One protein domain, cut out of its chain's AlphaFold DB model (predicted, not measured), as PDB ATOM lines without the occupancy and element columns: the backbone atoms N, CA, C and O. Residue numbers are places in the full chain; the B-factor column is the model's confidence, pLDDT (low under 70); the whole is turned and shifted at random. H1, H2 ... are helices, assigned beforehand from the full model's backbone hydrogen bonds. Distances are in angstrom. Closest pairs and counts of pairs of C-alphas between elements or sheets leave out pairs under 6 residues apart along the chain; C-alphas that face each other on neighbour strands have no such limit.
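AT A GLANCE: This is residues 42 to 122 of the 246 residues of an uncharacterized protein of Atta cephalotes (UniProt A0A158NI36). What shape is this? Four helices, H1 to H4, run back and forth in successive hairpins, H3 in the middle between H2 and H4, with short H5 near H3's first residues. What is its make-up? It is all helix: 81 residues with five named helices, compact, radius of gyration of the C-alphas 12.2 A, spans 40 by 24 by 16 A.

IN THESE COORDINATES: Where are the helices? H1 is residues 42 to 55, 20.4 A; H2 59 to 73, 20.8 A; H3 79 to 92, 19.8 A; H4 99 to 110, 16.2 A; H5 117 to 122, 8.6 A. Where is C-alpha 42? At (-15.917, 46.124, 87.369).

HOW THE PARTS SIT: How does hairpin H2 and H3 sit? They touch, closest C-alphas Ala 72 and Ala 84, 5.3 A. Are the helix backbones whole? Every O i to N i+4 pair is within hydrogen-bond range in H2 to H5, and 9 of 10 in H1.

THE WHOLE: Is there a cut? The printed part has no cut. Where is pLDDT under 70? Residues 42 to 44 and 112 to 114.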
ATOM      1  N   ARG A  42     -16.025  46.085  88.844       52.06
ATOM      2  CA  ARG A  42     -15.917  46.124  87.369       52.06
ATOM      3  C   ARG A  42     -17.133  45.562  86.635       52.06
ATOM      4  O   ARG A  42     -17.424  45.929  85.504       52.06
ATOM      5  N   ILE A  43     -17.871  44.657  87.271       59.81
ATOM      6  CA  ILE A  43     -19.101  44.097  86.696       59.81
ATOM      7  C   ILE A  43     -20.247  45.097  86.825       59.81
ATOM      8  O   ILE A  43     -21.086  45.183  85.930       59.81
ATOM      9  N   SER A  44     -20.263  45.876  87.909       68.69
ATOM     10  CA  SER A  44     -21.226  46.961  88.088       68.69
ATOM     11  C   SER A  44     -21.120  47.981  86.952       68.69
ATOM     12  O   SER A  44     -22.139  48.427  86.446       68.69
ATOM     13  N   GLU A  45     -19.909  48.287  86.490       79.12
ATOM     14  CA  GLU A  45     -19.655  49.227  85.392       79.12
ATOM     15  C   GLU A  45     -20.233  48.756  84.047       79.12
ATOM     16  O   GLU A  45     -20.970  49.506  83.402       79.12
ATOM     17  N   LEU A  46     -20.003  47.496  83.658       84.12
ATOM     18  CA  LEU A  46     -20.591  46.926  82.438       84.12
ATOM     19  C   LEU A  46     -22.126  46.895  82.496       84.12
ATOM     20  O   LEU A  46     -22.796  47.221  81.516       84.12
ATOM     21  N   LEU A  47     -22.693  46.509  83.644       87.19
ATOM     22  CA  LEU A  47     -24.146  46.464  83.846       87.19
ATOM     23  C   LEU A  47     -24.760  47.875  83.895       87.19
ATOM     24  O   LEU A  47     -25.877  48.085  83.421       87.19
ATOM     25  N   ASN A  48     -24.011  48.866  84.380       86.81
ATOM     26  CA  ASN A  48     -24.408  50.266  84.295       86.81
ATOM     27  C   ASN A  48     -24.383  50.755  82.838       86.81
ATOM     28  O   ASN A  48     -25.299  51.429  82.366       86.81
ATOM     29  N   GLN A  49     -23.373  50.381  82.060       87.75
ATOM     30  CA  GLN A  49     -23.377  50.714  80.640       87.75
ATOM     31  C   GLN A  49     -24.566  50.064  79.908       87.75
ATOM     32  O   GLN A  49     -25.263  50.738  79.146       87.75
ATOM     33  N   LEU A  50     -24.845  48.790  80.191       92.31
ATOM     34  CA  LEU A  50     -25.993  48.055  79.657       92.31
ATOM     35  C   LEU A  50     -27.312  48.799  79.904       92.31
ATOM     36  O   LEU A  50     -28.094  49.000  78.975       92.31
ATOM     37  N   CYS A  51     -27.570  49.227  81.139       92.50
ATOM     38  CA  CYS A  51     -28.796  49.949  81.486       92.50
ATOM     39  C   CYS A  51     -28.851  51.351  80.842       92.50
ATOM     40  O   CYS A  51     -29.916  51.757  80.377       92.50
ATOM     41  N   ASN A  52     -27.723  52.063  80.713       90.62
ATOM     42  CA  ASN A  52     -27.657  53.316  79.944       90.62
ATOM     43  C   ASN A  52     -28.071  53.120  78.479       90.62
ATOM     44  O   ASN A  52     -28.862  53.897  77.946       90.62
ATOM     45  N   GLN A  53     -27.537  52.085  77.830       89.06
ATOM     46  CA  GLN A  53     -27.755  51.840  76.404       89.06
ATOM     47  C   GLN A  53     -29.132  51.234  76.111       89.06
ATOM     48  O   GLN A  53     -29.703  51.492  75.055       89.06
ATOM     49  N   SER A  54     -29.687  50.457  77.041       89.88
ATOM     50  CA  SER A  54     -30.984  49.794  76.864       89.88
ATOM     51  C   SER A  54     -32.189  50.686  77.186       89.88
ATOM     52  O   SER A  54     -33.200  50.578  76.498       89.88
ATOM     53  N   GLN A  55     -32.102  51.571  78.192       91.06
ATOM     54  CA  GLN A  55     -33.266  52.338  78.679       91.06
ATOM     55  C   GLN A  55     -33.408  53.745  78.066       91.06
ATOM     56  O   GLN A  55     -34.413  54.426  78.283       91.06
ATOM     57  N   GLY A  56     -32.418  54.201  77.293       82.56
ATOM     58  CA  GLY A  56     -32.450  55.511  76.643       82.56
ATOM     59  C   GLY A  56     -32.514  56.676  77.640       82.56
ATOM     60  O   GLY A  56     -31.772  56.717  78.622       82.56
ATOM     61  N   SER A  57     -33.387  57.654  77.379       84.44
ATOM     62  CA  SER A  57     -33.498  58.892  78.168       84.44
ATOM     63  C   SER A  57     -34.413  58.793  79.398       84.44
ATOM     64  O   SER A  57     -34.487  59.752  80.168       84.44
ATOM     65  N   ASN A  58     -35.106  57.668  79.618       88.38
ATOM     66  CA  ASN A  58     -36.002  57.515  80.766       88.38
ATOM     67  C   ASN A  58     -35.208  57.201  82.045       88.38
ATOM     68  O   ASN A  58     -34.883  56.046  82.327       88.38
ATOM     69  N   LEU A  59     -34.920  58.248  82.823       89.06
ATOM     70  CA  LEU A  59     -34.113  58.173  84.044       89.06
ATOM     71  C   LEU A  59     -34.682  57.178  85.065       89.06
ATOM     72  O   LEU A  59     -33.937  56.361  85.595       89.06
ATOM     73  N   THR A  60     -35.999  57.177  85.286       91.25
ATOM     74  CA  THR A  60     -36.642  56.324  86.296       91.25
ATOM     75  C   THR A  60     -36.486  54.838  85.977       91.25
ATOM     76  O   THR A  60     -36.145  54.043  86.853       91.25
ATOM     77  N   ILE A  61     -36.718  54.448  84.720       90.31
ATOM     78  CA  ILE A  61     -36.570  53.046  84.299       90.31
ATOM     79  C   ILE A  61     -35.092  52.642  84.319       90.31
ATOM     80  O   ILE A  61     -34.752  51.537  84.746       90.31
ATOM     81  N   ARG A  62     -34.204  53.553  83.915       92.44
ATOM     82  CA  ARG A  62     -32.758  53.340  83.937       92.44
ATOM     83  C   ARG A  62     -32.220  53.102  85.346       92.44
ATOM     84  O   ARG A  62     -31.480  52.144  85.552       92.44
ATOM     85  N   ASP A  63     -32.646  53.900  86.316       91.00
ATOM     86  CA  ASP A  63     -32.224  53.745  87.708       91.00
ATOM     87  C   ASP A  63     -32.792  52.461  88.332       91.00
ATOM     88  O   ASP A  63     -32.109  51.772  89.094       91.00
ATOM     89  N   ALA A  64     -34.010  52.070  87.944       93.62
ATOM     90  CA  ALA A  64     -34.581  50.785  88.334       93.62
ATOM     91  C   ALA A  64     -33.790  49.597  87.741       93.62
ATOM     92  O   ALA A  64     -33.532  48.618  88.448       93.62
ATOM     93  N   CYS A  65     -33.335  49.712  86.488       94.62
ATOM     94  CA  CYS A  65     -32.450  48.740  85.841       94.62
ATOM     95  C   CYS A  65     -31.126  48.595  86.610       94.62
ATOM     96  O   CYS A  65     -30.753  47.470  86.965       94.62
ATOM     97  N   TYR A  66     -30.470  49.711  86.963       92.38
ATOM     98  CA  TYR A  66     -29.263  49.694  87.802       92.38
ATOM     99  C   TYR A  66     -29.506  48.991  89.128       92.38
ATOM    100  O   TYR A  66     -28.762  48.082  89.495       92.38
ATOM    101  N   GLY A  67     -30.571  49.376  89.834       92.12
ATOM    102  CA  GLY A  67     -30.909  48.802  91.130       92.12
ATOM    103  C   GLY A  67     -31.143  47.292  91.062       92.12
ATOM    104  O   GLY A  67     -30.694  46.565  91.951       92.12
ATOM    105  N   CYS A  68     -31.799  46.805  90.006       94.75
ATOM    106  CA  CYS A  68     -32.051  45.378  89.820       94.75
ATOM    107  C   CYS A  68     -30.745  44.601  89.613       94.75
ATOM    108  O   CYS A  68     -30.440  43.679  90.374       94.75
ATOM    109  N   PHE A  69     -29.939  45.007  88.630       93.19
ATOM    110  CA  PHE A  69     -28.684  44.325  88.320       93.19
ATOM    111  C   PHE A  69     -27.658  44.441  89.447       93.19
ATOM    112  O   PHE A  69     -26.960  43.466  89.725       93.19
ATOM    113  N   TYR A  70     -27.611  45.575  90.151       90.69
ATOM    114  CA  TYR A  70     -26.775  45.741  91.335       90.69
ATOM    115  C   TYR A  70     -27.139  44.724  92.423       90.69
ATOM    116  O   TYR A  70     -26.271  43.976  92.874       90.69
ATOM    117  N   ARG A  71     -28.427  44.615  92.787       90.31
ATOM    118  CA  ARG A  71     -28.903  43.638  93.786       90.31
ATOM    119  C   ARG A  71     -28.640  42.196  93.368       90.31
ATOM    120  O   ARG A  71     -28.289  41.379  94.210       90.31
ATOM    121  N   ALA A  72     -28.785  41.883  92.084       90.81
ATOM    122  CA  ALA A  72     -28.445  40.562  91.575       90.81
ATOM    123  C   ALA A  72     -26.928  40.302  91.647       90.81
ATOM    124  O   ALA A  72     -26.514  39.207  92.005       90.81
ATOM    125  N   SER A  73     -26.097  41.310  91.357       84.88
ATOM    126  CA  SER A  73     -24.633  41.185  91.310       84.88
ATOM    127  C   SER A  73     -23.953  40.996  92.668       84.88
ATOM    128  O   SER A  73     -22.835  40.490  92.705       84.88
ATOM    129  N   ILE A  74     -24.612  41.379  93.766       85.00
ATOM    130  CA  ILE A  74     -24.097  41.180  95.132       85.00
ATOM    131  C   ILE A  74     -24.439  39.799  95.710       85.00
ATOM    132  O   ILE A  74     -23.969  39.460  96.797       85.00
ATOM    133  N   LEU A  75     -25.267  39.003  95.023       85.56
ATOM    134  CA  LEU A  75     -25.546  37.627  95.430       85.56
ATOM    135  C   LEU A  75     -24.302  36.746  95.225       85.56
ATOM    136  O   LEU A  75     -23.533  36.982  94.290       85.56
ATOM    137  N   PRO A  76     -24.107  35.697  96.047       83.25
ATOM    138  CA  PRO A  76     -23.039  34.728  95.822       83.25
ATOM    139  C   PRO A  76     -23.116  34.131  94.411       83.25
ATOM    140  O   PRO A  76     -24.201  33.777  93.944       83.25
ATOM    141  N   GLN A  77     -21.964  33.997  93.744       78.31
ATOM    142  CA  GLN A  77     -21.911  33.431  92.394       78.31
ATOM    143  C   GLN A  77     -22.508  32.020  92.376       78.31
ATOM    144  O   GLN A  77     -22.049  31.126  93.085       78.31
ATOM    145  N   GLY A  78     -23.537  31.824  91.554       84.62
ATOM    146  CA  GLY A  78     -24.294  30.580  91.495       84.62
ATOM    147  C   GLY A  78     -25.616  30.747  90.751       84.62
ATOM    148  O   GLY A  78     -25.913  31.809  90.204       84.62
ATOM    149  N   TYR A  79     -26.436  29.695  90.742       87.94
ATOM    150  CA  TYR A  79     -27.727  29.714  90.045       87.94
ATOM    151  C   TYR A  79     -28.703  30.762  90.592       87.94
ATOM    152  O   TYR A  79     -29.427  31.369  89.812       87.94
ATOM    153  N   SER A  80     -28.704  31.035  91.899       89.31
ATOM    154  CA  SER A  80     -29.569  32.065  92.496       89.31
ATOM    155  C   SER A  80     -29.266  33.466  91.953       89.31
ATOM    156  O   SER A  80     -30.186  34.201  91.594       89.31
ATOM    157  N   MET A  81     -27.980  33.810  91.817       91.06
ATOM    158  CA  MET A  81     -27.528  35.033  91.151       91.06
ATOM    159  C   MET A  81     -27.996  35.076  89.691       91.06
ATOM    160  O   MET A  81     -28.534  36.091  89.253       91.06
ATOM    161  N   LEU A  82     -27.837  33.976  88.945       91.56
ATOM    162  CA  LEU A  82     -28.255  33.896  87.540       91.56
ATOM    163  C   LEU A  82     -29.766  34.078  87.367       91.56
ATOM    164  O   LEU A  82     -30.186  34.804  86.471       91.56
ATOM    165  N   VAL A  83     -30.583  33.476  88.232       93.06
ATOM    166  CA  VAL A  83     -32.048  33.629  88.215       93.06
ATOM    167  C   VAL A  83     -32.452  35.076  88.517       93.06
ATOM    168  O   VAL A  83     -33.305  35.640  87.824       93.06
ATOM    169  N   ALA A  84     -31.804  35.715  89.498       94.00
ATOM    170  CA  ALA A  84     -32.034  37.127  89.799       94.00
ATOM    171  C   ALA A  84     -31.657  38.022  88.604       94.00
ATOM    172  O   ALA A  84     -32.444  38.876  88.196       94.00
ATOM    173  N   MET A  85     -30.498  37.777  87.985       93.75
ATOM    174  CA  MET A  85     -30.078  38.484  86.772       93.75
ATOM    175  C   MET A  85     -31.023  38.234  85.594       93.75
ATOM    176  O   MET A  85     -31.340  39.179  84.875       93.75
ATOM    177  N   SER A  86     -31.519  37.006  85.413       95.06
ATOM    178  CA  SER A  86     -32.493  36.678  84.367       95.06
ATOM    179  C   SER A  86     -33.795  37.442  84.562       95.06
ATOM    180  O   SER A  86     -34.375  37.909  83.588       95.06
ATOM    181  N   THR A  87     -34.245  37.597  85.806       95.75
ATOM    182  CA  THR A  87     -35.448  38.374  86.125       95.75
ATOM    183  C   THR A  87     -35.256  39.840  85.739       95.75
ATOM    184  O   THR A  87     -36.089  40.393  85.023       95.75
ATOM    185  N   CYS A  88     -34.119  40.443  86.110       95.56
ATOM    186  CA  CYS A  88     -33.774  41.803  85.685       95.56
ATOM    187  C   CYS A  88     -33.706  41.922  84.157       95.56
ATOM    188  O   CYS A  88     -34.255  42.858  83.575       95.56
ATOM    189  N   ALA A  89     -33.070  40.956  83.493       95.81
ATOM    190  CA  ALA A  89     -32.952  40.932  82.044       95.81
ATOM    191  C   ALA A  89     -34.329  40.877  81.362       95.81
ATOM    192  O   ALA A  89     -34.576  41.652  80.443       95.81
ATOM    193  N   ASN A  90     -35.245  40.034  81.844       95.75
ATOM    194  CA  ASN A  90     -36.606  39.919  81.307       95.75
ATOM    195  C   ASN A  90     -37.378  41.242  81.389       95.75
ATOM    196  O   ASN A  90     -38.129  41.571  80.473       95.75
ATOM    197  N   THR A  91     -37.193  41.999  82.471       95.12
ATOM    198  CA  THR A  91     -37.875  43.283  82.668       95.12
ATOM    199  C   THR A  91     -37.272  44.398  81.819       95.12
ATOM    200  O   THR A  91     -38.019  45.159  81.213       95.12
ATOM    201  N   TYR A  92     -35.943  44.511  81.779       95.62
ATOM    202  CA  TYR A  92     -35.281  45.705  81.240       95.62
ATOM    203  C   TYR A  92     -34.668  45.512  79.852       95.62
ATOM    204  O   TYR A  92     -34.512  46.479  79.116       95.62
ATOM    205  N   LEU A  93     -34.303  44.291  79.466       95.69
ATOM    206  CA  LEU A  93     -33.597  44.043  78.203       95.69
ATOM    207  C   LEU A  93     -34.502  43.480  77.108       95.69
ATOM    208  O   LEU A  93     -34.107  43.477  75.939       95.69
ATOM    209  N   ASN A  94     -35.704  43.019  77.458       92.44
ATOM    210  CA  ASN A  94     -36.681  42.562  76.480       92.44
ATOM    211  C   ASN A  94     -37.037  43.704  75.507       92.44
ATOM    212  O   ASN A  94     -37.203  44.850  75.919       92.44
ATOM    213  N   ASN A  95     -37.133  43.397  74.212       90.44
ATOM    214  CA  ASN A  95     -37.334  44.363  73.119       90.44
ATOM    215  C   ASN A  95     -36.229  45.427  72.949       90.44
ATOM    216  O   ASN A  95     -36.433  46.423  72.258       90.44
ATOM    217  N   THR A  96     -35.048  45.219  73.532       93.81
ATOM    218  CA  THR A  96     -33.867  46.063  73.290       93.81
ATOM    219  C   THR A  96     -32.873  45.353  72.369       93.81
ATOM    220  O   THR A  96     -33.027  44.169  72.054       93.81
ATOM    221  N   SER A  97     -31.789  46.031  71.983       93.81
ATOM    222  CA  SER A  97     -30.660  45.396  71.282       93.81
ATOM    223  C   SER A  97     -30.041  44.224  72.055       93.81
ATOM    224  O   SER A  97     -29.381  43.386  71.448       93.81
ATOM    225  N   TYR A  98     -30.281  44.133  73.368       95.94
ATOM    226  CA  TYR A  98     -29.795  43.074  74.255       95.94
ATOM    227  C   TYR A  98     -30.800  41.927  74.456       95.94
ATOM    228  O   TYR A  98     -30.522  41.009  75.229       95.94
ATOM    229  N   GLY A  99     -31.953  41.938  73.773       95.12
ATOM    230  CA  GLY A  99     -33.016  40.940  73.968       95.12
ATOM    231  C   GLY A  99     -32.561  39.491  73.748       95.12
ATOM    232  O   GLY A  99     -32.968  38.589  74.470       95.12
ATOM    233  N   HIS A 100     -31.625  39.253  72.828       94.88
ATOM    234  CA  HIS A 100     -31.050  37.920  72.624       94.88
ATOM    235  C   HIS A 100     -30.154  37.469  73.795       94.88
ATOM    236  O   HIS A 100     -30.157  36.289  74.140       94.88
ATOM    237  N   CYS A 101     -29.440  38.387  74.460       94.88
ATOM    238  CA  CYS A 101     -28.679  38.079  75.678       94.88
ATOM    239  C   CYS A 101     -29.610  37.751  76.852       94.88
ATOM    240  O   CYS A 101     -29.315  36.866  77.655       94.88
ATOM    241  N   GLN A 102     -30.753  38.436  76.933       95.62
ATOM    242  CA  GLN A 102     -31.819  38.111  77.881       95.62
ATOM    243  C   GLN A 102     -32.390  36.714  77.623       95.62
ATOM    244  O   GLN A 102     -32.442  35.913  78.555       95.62
ATOM    245  N   ALA A 103     -32.752  36.394  76.376       94.81
ATOM    246  CA  ALA A 103     -33.294  35.085  76.012       94.81
ATOM    247  C   ALA A 103     -32.308  33.944  76.316       94.81
ATOM    248  O   ALA A 103     -32.702  32.901  76.836       94.81
ATOM    249  N   TYR A 104     -31.010  34.161  76.065       94.12
ATOM    250  CA  TYR A 104     -29.952  33.235  76.469       94.12
ATOM    251  C   TYR A 104     -29.989  32.952  77.977       94.12
ATOM    252  O   TYR A 104     -30.025  31.792  78.392       94.12
ATOM    253  N   LEU A 105     -30.018  34.003  78.801       93.25
ATOM    254  CA  LEU A 105     -30.006  33.861  80.255       93.25
ATOM    255  C   LEU A 105     -31.301  33.218  80.781       93.25
ATOM    256  O   LEU A 105     -31.251  32.389  81.691       93.25
ATOM    257  N   GLN A 106     -32.444  33.530  80.168       93.44
ATOM    258  CA  GLN A 106     -33.732  32.911  80.479       93.44
ATOM    259  C   GLN A 106     -33.727  31.406  80.187       93.44
ATOM    260  O   GLN A 106     -34.170  30.622  81.023       93.44
ATOM    261  N   ASN A 107     -33.185  30.985  79.044       92.12
ATOM    262  CA  ASN A 107     -33.102  29.568  78.679       92.12
ATOM    263  C   ASN A 107     -32.173  28.788  79.617       92.12
ATOM    264  O   ASN A 107     -32.505  27.690  80.054       92.12
ATOM    265  N   MET A 108     -31.032  29.380  79.978       89.44
ATOM    266  CA  MET A 108     -30.064  28.751  80.884       89.44
ATOM    267  C   MET A 108     -30.558  28.637  82.332       89.44
ATOM    268  O   MET A 108     -30.041  27.828  83.100       89.44
ATOM    269  N   THR A 109     -31.527  29.464  82.728       89.00
ATOM    270  CA  THR A 109     -32.097  29.453  84.084       89.00
ATOM    271  C   THR A 109     -33.397  28.660  84.183       89.00
ATOM    272  O   THR A 109     -33.692  28.141  85.258       89.00
ATOM    273  N   SER A 110     -34.153  28.516  83.089       83.88
ATOM    274  CA  SER A 110     -35.366  27.689  83.034       83.88
ATOM    275  C   SER A 110     -35.067  26.193  82.911       83.88
ATOM    276  O   SER A 110     -35.840  25.372  83.403       83.88
ATOM    277  N   MET A 111     -33.933  25.839  82.302       74.69
ATOM    278  CA  MET A 111     -33.430  24.471  82.199       74.69
ATOM    279  C   MET A 111     -31.998  24.433  82.738       74.69
ATOM    280  O   MET A 111     -31.061  24.695  81.982       74.69
ATOM    281  N   PRO A 112     -31.801  24.151  84.041       65.19
ATOM    282  CA  PRO A 112     -30.468  24.041  84.615       65.19
ATOM    283  C   PRO A 112     -29.712  22.875  83.962       65.19
ATOM    284  O   PRO A 112     -29.870  21.716  84.337       65.19
ATOM    285  N   ASP A 113     -28.908  23.189  82.951       65.94
ATOM    286  CA  ASP A 113     -27.945  22.269  82.347       65.94
ATOM    287  C   ASP A 113     -26.859  21.899  83.378       65.94
ATOM    288  O   ASP A 113     -26.609  22.640  84.323       65.94
ATOM    289  N   ALA A 114     -26.095  20.825  83.155       69.31
ATOM    290  CA  ALA A 114     -24.924  20.489  83.986       69.31
ATOM    291  C   ALA A 114     -23.746  21.494  83.862       69.31
ATOM    292  O   ALA A 114     -22.632  21.229  84.323       69.31
ATOM    293  N   ARG A 115     -23.951  22.640  83.199       78.56
ATOM    294  CA  ARG A 115     -22.923  23.660  82.974       78.56
ATOM    295  C   ARG A 115     -22.656  24.439  84.256       78.56
ATOM    296  O   ARG A 115     -23.558  24.773  85.013       78.56
ATOM    297  N   SER A 116     -21.394  24.804  84.459       85.62
ATOM    298  CA  SER A 116     -21.009  25.657  85.581       85.62
ATOM    299  C   SER A 116     -21.751  27.008  85.525       85.62
ATOM    300  O   SER A 116     -21.709  27.668  84.479       85.62
ATOM    301  N   PRO A 117     -22.346  27.483  86.640       86.56
ATOM    302  CA  PRO A 117     -22.954  28.813  86.726       86.56
ATOM    303  C   PRO A 117     -22.012  29.938  86.292       86.56
ATOM    304  O   PRO A 117     -22.441  30.921  85.693       86.56
ATOM    305  N   THR A 118     -20.711  29.776  86.545       84.44
ATOM    306  CA  THR A 118     -19.685  30.735  86.130       84.44
ATOM    307  C   THR A 118     -19.587  30.837  84.609       84.44
ATOM    308  O   THR A 118     -19.455  31.938  84.089       84.44
ATOM    309  N   ILE A 119     -19.696  29.720  83.883       85.88
ATOM    310  CA  ILE A 119     -19.675  29.730  82.412       85.88
ATOM    311  C   ILE A 119     -20.912  30.460  81.890       85.88
ATOM    312  O   ILE A 119     -20.782  31.358  81.064       85.88
ATOM    313  N   ILE A 120     -22.096  30.135  82.421       89.19
ATOM    314  CA  ILE A 120     -23.355  30.779  82.018       89.19
ATOM    315  C   ILE A 120     -23.270  32.293  82.228       89.19
ATOM    316  O   ILE A 120     -23.580  33.065  81.318       89.19
ATOM    317  N   TYR A 121     -22.801  32.703  83.406       88.19
ATOM    318  CA  TYR A 121     -22.600  34.099  83.763       88.19
ATOM    319  C   TYR A 121     -21.651  34.814  82.795       88.19
ATOM    320  O   TYR A 121     -21.976  35.878  82.269       88.19
ATOM    321  N   CYS A 122     -20.496  34.216  82.516       85.88
ATOM    322  CA  CYS A 122     -19.493  34.831  81.659       85.88
ATOM    323  C   CYS A 122     -19.929  34.921  80.201       85.88
ATOM    324  O   CYS A 122     -19.727  35.961  79.578       85.88
TER     325      CYS A 122